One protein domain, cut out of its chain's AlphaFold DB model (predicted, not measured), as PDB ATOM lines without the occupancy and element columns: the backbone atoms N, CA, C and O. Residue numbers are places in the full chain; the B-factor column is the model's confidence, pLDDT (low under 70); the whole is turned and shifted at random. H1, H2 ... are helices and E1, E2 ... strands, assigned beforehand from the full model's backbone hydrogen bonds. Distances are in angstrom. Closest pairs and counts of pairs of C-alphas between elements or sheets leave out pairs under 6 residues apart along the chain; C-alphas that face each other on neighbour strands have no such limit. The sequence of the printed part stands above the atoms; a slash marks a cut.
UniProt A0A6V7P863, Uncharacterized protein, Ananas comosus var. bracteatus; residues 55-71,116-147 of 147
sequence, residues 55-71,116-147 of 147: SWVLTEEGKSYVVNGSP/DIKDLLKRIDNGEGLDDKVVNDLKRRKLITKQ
ATOM      1  N   SER A  55      41.150 -39.031  40.749       68.69
ATOM      2  CA  SER A  55      40.896 -39.277  39.324       68.69
ATOM      3  C   SER A  55      40.179 -40.619  39.146       68.69
ATOM      4  O   SER A  55      40.522 -41.637  39.754       68.69
ATOM      5  N   TRP A  56      39.134 -40.624  38.320       79.38
ATOM      6  CA  TRP A  56      38.463 -41.854  37.908       79.38
ATOM      7  C   TRP A  56      39.158 -42.402  36.670       79.38
ATOM      8  O   TRP A  56      39.281 -41.704  35.671       79.38
ATOM      9  N   VAL A  57      39.562 -43.665  36.722       81.19
ATOM     10  CA  VAL A  57      40.152 -44.377  35.588       81.19
ATOM     11  C   VAL A  57      39.263 -45.537  35.165       81.19
ATOM     12  O   VAL A  57      38.580 -46.167  35.980       81.19
ATOM     13  N   LEU A  58      39.256 -45.829  33.867       83.56
ATOM     14  CA  LEU A  58      38.504 -46.950  33.308       83.56
ATOM     15  C   LEU A  58      39.087 -48.288  33.780       83.56
ATOM     16  O   LEU A  58      40.295 -48.521  33.690       83.56
ATOM     17  N   THR A  59      38.217 -49.202  34.215       85.06
ATOM     18  CA  THR A  59      38.596 -50.607  34.446       85.06
ATOM     19  C   THR A  59      38.791 -51.333  33.111       85.06
ATOM     20  O   THR A  59      38.422 -50.813  32.057       85.06
ATOM     21  N   GLU A  60      39.344 -52.552  33.112       80.50
ATOM     22  CA  GLU A  60      39.447 -53.354  31.876       80.50
ATOM     23  C   GLU A  60      38.084 -53.560  31.198       80.50
ATOM     24  O   GLU A  60      37.977 -53.499  29.972       80.50
ATOM     25  N   GLU A  61      37.022 -53.718  31.992       79.62
ATOM     26  CA  GLU A  61      35.655 -53.813  31.480       79.62
ATOM     27  C   GLU A  61      35.186 -52.486  30.862       79.62
ATOM     28  O   GLU A  61      34.667 -52.478  29.746       79.62
ATOM     29  N   GLY A  62      35.450 -51.350  31.522       81.31
ATOM     30  CA  GLY A  62      35.175 -50.020  30.969       81.31
ATOM     31  C   GLY A  62      35.909 -49.764  29.648       81.31
ATOM     32  O   GLY A  62      35.305 -49.298  28.682       81.31
ATOM     33  N   LYS A  63      37.186 -50.156  29.551       80.56
ATOM     34  CA  LYS A  63      37.968 -50.075  28.305       80.56
ATOM     35  C   LYS A  63      37.373 -50.951  27.206       80.56
ATOM     36  O   LYS A  63      37.251 -50.504  26.066       80.56
ATOM     37  N   SER A  64      36.935 -52.166  27.545       77.81
ATOM     38  CA  SER A  64      36.230 -53.039  26.601       77.81
ATOM     39  C   SER A  64      34.957 -52.381  26.070       77.81
ATOM     40  O   SER A  64      34.690 -52.471  24.877       77.81
ATOM     41  N   TYR A  65      34.211 -51.645  26.896       79.62
ATOM     42  CA  TYR A  65      33.008 -50.935  26.445       79.62
ATOM     43  C   TYR A  65      33.355 -49.738  25.552       79.62
ATOM     44  O   TYR A  65      32.653 -49.477  24.576       79.62
ATOM     45  N   VAL A  66      34.463 -49.036  25.811       78.56
ATOM     46  CA  VAL A  66      34.942 -47.967  24.920       78.56
ATOM     47  C   VAL A  66      35.319 -48.519  23.541       78.56
ATOM     48  O   VAL A  66      34.978 -47.917  22.519       78.56
ATOM     49  N   VAL A  67      35.970 -49.683  23.486       76.56
ATOM     50  CA  VAL A  67      36.394 -50.317  22.228       76.56
ATOM     51  C   VAL A  67      35.209 -50.986  21.528       76.56
ATOM     52  O   VAL A  67      34.794 -50.555  20.451       76.56
ATOM     53  N   ASN A  68      34.615 -51.984  22.177       70.88
ATOM     54  CA  ASN A  68      33.626 -52.898  21.610       70.88
ATOM     55  C   ASN A  68      32.182 -52.370  21.687       70.88
ATOM     56  O   ASN A  68      31.285 -52.946  21.076       70.88
ATOM     57  N   GLY A  69      31.942 -51.281  22.419       68.69
ATOM     58  CA  GLY A  69      30.599 -50.799  22.739       68.69
ATOM     59  C   GLY A  69      30.013 -51.498  23.962       68.69
ATOM     60  O   GLY A  69      30.496 -52.548  24.393       68.69
ATOM     61  N   SER A  70      28.964 -50.919  24.535       70.62
ATOM     62  CA  SER A  70      28.223 -51.528  25.632       70.62
ATOM     63  C   SER A  70      27.610 -52.876  25.207       70.62
ATOM     64  O   SER A  70      27.280 -53.071  24.034       70.62
ATOM     65  N   PRO A  71      27.408 -53.825  26.144       65.81
ATOM     66  CA  PRO A  71      26.829 -55.136  25.848       65.81
ATOM     67  C   PRO A  71      25.475 -55.051  25.141       65.81
ATOM     68  O   PRO A  71      25.106 -55.941  24.386       65.81
ATOM     69  N   ASP A 116      25.330 -44.313  24.703       73.50
ATOM     70  CA  ASP A 116      25.516 -43.244  25.686       73.50
ATOM     71  C   ASP A 116      26.545 -43.645  26.763       73.50
ATOM     72  O   ASP A 116      27.308 -42.810  27.240       73.50
ATOM     73  N   ILE A 117      26.637 -44.937  27.111       76.00
ATOM     74  CA  ILE A 117      27.620 -45.443  28.084       76.00
ATOM     75  C   ILE A 117      29.042 -45.312  27.535       76.00
ATOM     76  O   ILE A 117      29.930 -44.860  28.255       76.00
ATOM     77  N   LYS A 118      29.277 -45.679  26.272       79.56
ATOM     78  CA  LYS A 118      30.592 -45.524  25.630       79.56
ATOM     79  C   LYS A 118      31.021 -44.063  25.547       79.56
ATOM     80  O   LYS A 118      32.187 -43.776  25.810       79.56
ATOM     81  N   ASP A 119      30.109 -43.153  25.216       79.62
ATOM     82  CA  ASP A 119      30.417 -41.718  25.195       79.62
ATOM     83  C   ASP A 119      30.754 -41.192  26.599       79.62
ATOM     84  O   ASP A 119      31.733 -40.464  26.764       79.62
ATOM     85  N   LEU A 120      30.027 -41.624  27.634       81.75
ATOM     86  CA  LEU A 120      30.345 -41.279  29.023       81.75
ATOM     87  C   LEU A 120      31.708 -41.833  29.464       81.75
ATOM     88  O   LEU A 120      32.490 -41.118  30.082       81.75
ATOM     89  N   LEU A 121      32.034 -43.082  29.119       82.56
ATOM     90  CA  LEU A 121      33.333 -43.675  29.451       82.56
ATOM     91  C   LEU A 121      34.491 -42.965  28.735       82.56
ATOM     92  O   LEU A 121      35.530 -42.747  29.350       82.56
ATOM     93  N   LYS A 122      34.306 -42.540  27.479       81.94
ATOM     94  CA  LYS A 122      35.293 -41.718  26.756       81.94
ATOM     95  C   LYS A 122      35.515 -40.356  27.404       81.94
ATOM     96  O   LYS A 122      36.643 -39.885  27.441       81.94
ATOM     97  N   ARG A 123      34.457 -39.725  27.919       82.31
ATOM     98  CA  ARG A 123      34.580 -38.460  28.659       82.31
ATOM     99  C   ARG A 123      35.430 -38.624  29.914       82.31
ATOM    100  O   ARG A 123      36.314 -37.808  30.140       82.31
ATOM    101  N   ILE A 124      35.230 -39.708  30.666       82.25
ATOM    102  CA  ILE A 124      36.079 -40.028  31.826       82.25
ATOM    103  C   ILE A 124      37.532 -40.263  31.398       82.25
ATOM    104  O   ILE A 124      38.434 -39.747  32.048       82.25
ATOM    105  N   ASP A 125      37.762 -40.994  30.304       78.50
ATOM    106  CA  ASP A 125      39.113 -41.249  29.771       78.50
ATOM    107  C   ASP A 125      39.836 -39.956  29.357       78.50
ATOM    108  O   ASP A 125      41.035 -39.809  29.569       78.50
ATOM    109  N   ASN A 126      39.087 -38.984  28.832       77.31
ATOM    110  CA  ASN A 126      39.585 -37.651  28.492       77.31
ATOM    111  C   ASN A 126      39.769 -36.728  29.714       77.31
ATOM    112  O   ASN A 126      40.187 -35.583  29.547       77.31
ATOM    113  N   GLY A 127      39.434 -37.182  30.926       70.81
ATOM    114  CA  GLY A 127      39.493 -36.369  32.142       70.81
ATOM    115  C   GLY A 127      38.369 -35.333  32.263       70.81
ATOM    116  O   GLY A 127      38.483 -34.398  33.055       70.81
ATOM    117  N   GLU A 128      37.279 -35.471  31.501       74.12
ATOM    118  CA  GLU A 128      36.106 -34.607  31.642       74.12
ATOM    119  C   GLU A 128      35.310 -34.968  32.907       74.12
ATOM    120  O   GLU A 128      35.012 -36.134  33.183       74.12
ATOM    121  N   GLY A 129      34.911 -33.945  33.666       68.25
ATOM    122  CA  GLY A 129      34.036 -34.109  34.824       68.25
ATOM    123  C   GLY A 129      32.631 -34.542  34.403       68.25
ATOM    124  O   GLY A 129      31.968 -33.858  33.623       68.25
ATOM    125  N   LEU A 130      32.162 -35.668  34.939       78.94
ATOM    126  CA  LEU A 130      30.780 -36.124  34.796       78.94
ATOM    127  C   LEU A 130      29.987 -35.880  36.080       78.94
ATOM    128  O   LEU A 130      30.548 -35.851  37.171       78.94
ATOM    129  N   ASP A 131      28.663 -35.787  35.948       80.50
ATOM    130  CA  ASP A 131      27.748 -35.724  37.087       80.50
ATOM    131  C   ASP A 131      27.956 -36.888  38.067       80.50
ATOM    132  O   ASP A 131      28.025 -38.058  37.671       80.50
ATOM    133  N   ASP A 132      27.892 -36.592  39.366       78.94
ATOM    134  CA  ASP A 132      28.025 -37.582  40.444       78.94
ATOM    135  C   ASP A 132      27.038 -38.749  40.321       78.94
ATOM    136  O   ASP A 132      27.317 -39.875  40.739       78.94
ATOM    137  N   LYS A 133      25.856 -38.502  39.741       82.19
ATOM    138  CA  LYS A 133      24.859 -39.549  39.469       82.19
ATOM    139  C   LYS A 133      25.376 -40.565  38.455       82.19
ATOM    140  O   LYS A 133      25.186 -41.764  38.649       82.19
ATOM    141  N   VAL A 134      26.030 -40.087  37.400       80.44
ATOM    142  CA  VAL A 134      26.586 -40.923  36.336       80.44
ATOM    143  C   VAL A 134      27.801 -41.680  36.855       80.44
ATOM    144  O   VAL A 134      27.867 -42.897  36.710       80.44
ATOM    145  N   VAL A 135      28.710 -40.988  37.545       81.75
ATOM    146  CA  VAL A 135      29.887 -41.605  38.171       81.75
ATOM    147  C   VAL A 135      29.469 -42.711  39.145       81.75
ATOM    148  O   VAL A 135      30.018 -43.811  39.103       81.75
ATOM    149  N   ASN A 136      28.448 -42.486  39.978       81.62
ATOM    150  CA  ASN A 136      27.950 -43.516  40.893       81.62
ATOM    151  C   ASN A 136      27.328 -44.723  40.178       81.62
ATOM    152  O   ASN A 136      27.488 -45.849  40.655       81.62
ATOM    153  N   ASP A 137      26.633 -44.525  39.056       82.31
ATOM    154  CA  ASP A 137      26.094 -45.633  38.260       82.31
ATOM    155  C   ASP A 137      27.222 -46.451  37.611       82.31
ATOM    156  O   ASP A 137      27.263 -47.676  37.753       82.31
ATOM    157  N   LEU A 138      28.209 -45.783  37.004       83.31
ATOM    158  CA  LEU A 138      29.387 -46.427  36.411       83.31
ATOM    159  C   LEU A 138      30.223 -47.170  37.463       83.31
ATOM    160  O   LEU A 138      30.682 -48.289  37.219       83.31
ATOM    161  N   LYS A 139      30.347 -46.602  38.666       82.31
ATOM    162  CA  LYS A 139      30.995 -47.238  39.818       82.31
ATOM    163  C   LYS A 139      30.226 -48.471  40.296       82.31
ATOM    164  O   LYS A 139      30.836 -49.511  40.535       82.31
ATOM    165  N   ARG A 140      28.889 -48.405  40.396       81.50
ATOM    166  CA  ARG A 140      28.038 -49.570  40.732       81.50
ATOM    167  C   ARG A 140      28.189 -50.701  39.716       81.50
ATOM    168  O   ARG A 140      28.116 -51.866  40.100       81.50
ATOM    169  N   ARG A 141      28.428 -50.357  38.449       77.88
ATOM    170  CA  ARG A 141      28.680 -51.299  37.352       77.88
ATOM    171  C   ARG A 141      30.138 -51.757  37.235       77.88
ATOM    172  O   ARG A 141      30.418 -52.567  36.367       77.88
ATOM    173  N   LYS A 142      31.051 -51.282  38.095       79.44
ATOM    174  CA  LYS A 142      32.496 -51.600  38.072       79.44
ATOM    175  C   LYS A 142      33.215 -51.219  36.766       79.44
ATOM    176  O   LYS A 142      34.256 -51.787  36.444       79.44
ATOM    177  N   LEU A 143      32.695 -50.230  36.037       81.38
ATOM    178  CA  LEU A 143      33.289 -49.752  34.778       81.38
ATOM    179  C   LEU A 143      34.414 -48.732  35.001       81.38
ATOM    180  O   LEU A 143      35.255 -48.522  34.130       81.38
ATOM    181  N   ILE A 144      34.430 -48.109  36.178       83.50
ATOM    182  CA  ILE A 144      35.448 -47.150  36.601       83.50
ATOM    183  C   ILE A 144      35.946 -47.494  37.999       83.50
ATOM    184  O   ILE A 144      35.196 -48.013  38.831       83.50
ATOM    185  N   THR A 145      37.208 -47.182  38.255       80.25
ATOM    186  CA  THR A 145      37.840 -47.279  39.568       80.25
ATOM    187  C   THR A 145      38.526 -45.962  39.908       80.25
ATOM    188  O   THR A 145      38.848 -45.182  39.016       80.25
ATOM    189  N   LYS A 146      38.714 -45.698  41.203       77.38
ATOM    190  CA  LYS A 146      39.606 -44.620  41.629       77.38
ATOM    191  C   LYS A 146      41.047 -45.028  41.330       77.38
ATOM    192  O   LYS A 146      41.365 -46.214  41.486       77.38
ATOM    193  N   GLN A 147      41.840 -44.071  40.864       64.50
ATOM    194  CA  GLN A 147      43.289 -44.195  40.733       64.50
ATOM    195  C   GLN A 147      43.978 -44.038  42.088       64.50
ATOM    196  O   GLN A 147      43.421 -43.318  42.949       64.50
TER     197      GLN A 147
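This is residues 55 to 71 and 116 to 147 of the 147 residues of an uncharacterized protein of Ananas comosus var. bracteatus (UniProt A0A6V7P863). A tiny ribbon of two short strands, E1 and E2, lies to one side of three short helices, with H1 and H2 meeting at a steep angle and H3 near H2 but touching neither helix. Together they make a small, rounded, compact body, with a radius of gyration of the C-alphas of 9.4 A and spans of 24 by 19 by 17 A. The printed part has 49 residues, with elements in the order E1, H1, H2, H3, E2; the sheet E1 - E2 is antiparallel, and the class is mostly helix.

Look first at E1, residues 56 to 58, and its antiparallel neighbour E2, residues 144 to 146: N 57 and O 145 are within hydrogen-bond range at 2.8 A. H2, residues 116 to 125, comes closest to E1 at the C-alphas of Asp 125 and Val 57, 6.7 A apart. H1, residues 60 to 68, touches H2, closest at the C-alphas of Val 66 and Lys 118, 5.0 A; they run opposite ways at a steep tilt of 59 degrees. H3, residues 132 to 140, comes closest to E2 at the C-alphas of Leu 138 and Ile 144, 6.1 A. H2 and H3 are near each other, while H1 and H3 are apart. In H1, H2 and H3 every O i to N i+4 pair is within hydrogen-bond range.

Find C-alpha 56 at (38.463, -41.854, 37.908), where E1 begins its 6.9 A. H1 measures 11.8 A; H2 runs 14.3 A from C-alpha 116 at (25.516, -43.244, 25.686). H3 measures 12.0 A, and E2 runs 7.0 A to C-alpha 146 at (39.606, -44.620, 41.629).

The C-alphas of Ser 55 and Pro 71 are the two farthest apart, 25.1 A. Residues 72 to 115 are not printed; C-alphas 71 and 116 are 12.0 A apart across this cut. Of the links printed whole, none is long. The model's pLDDT is under 70 at residues 55, 69, 71, 129 and 147.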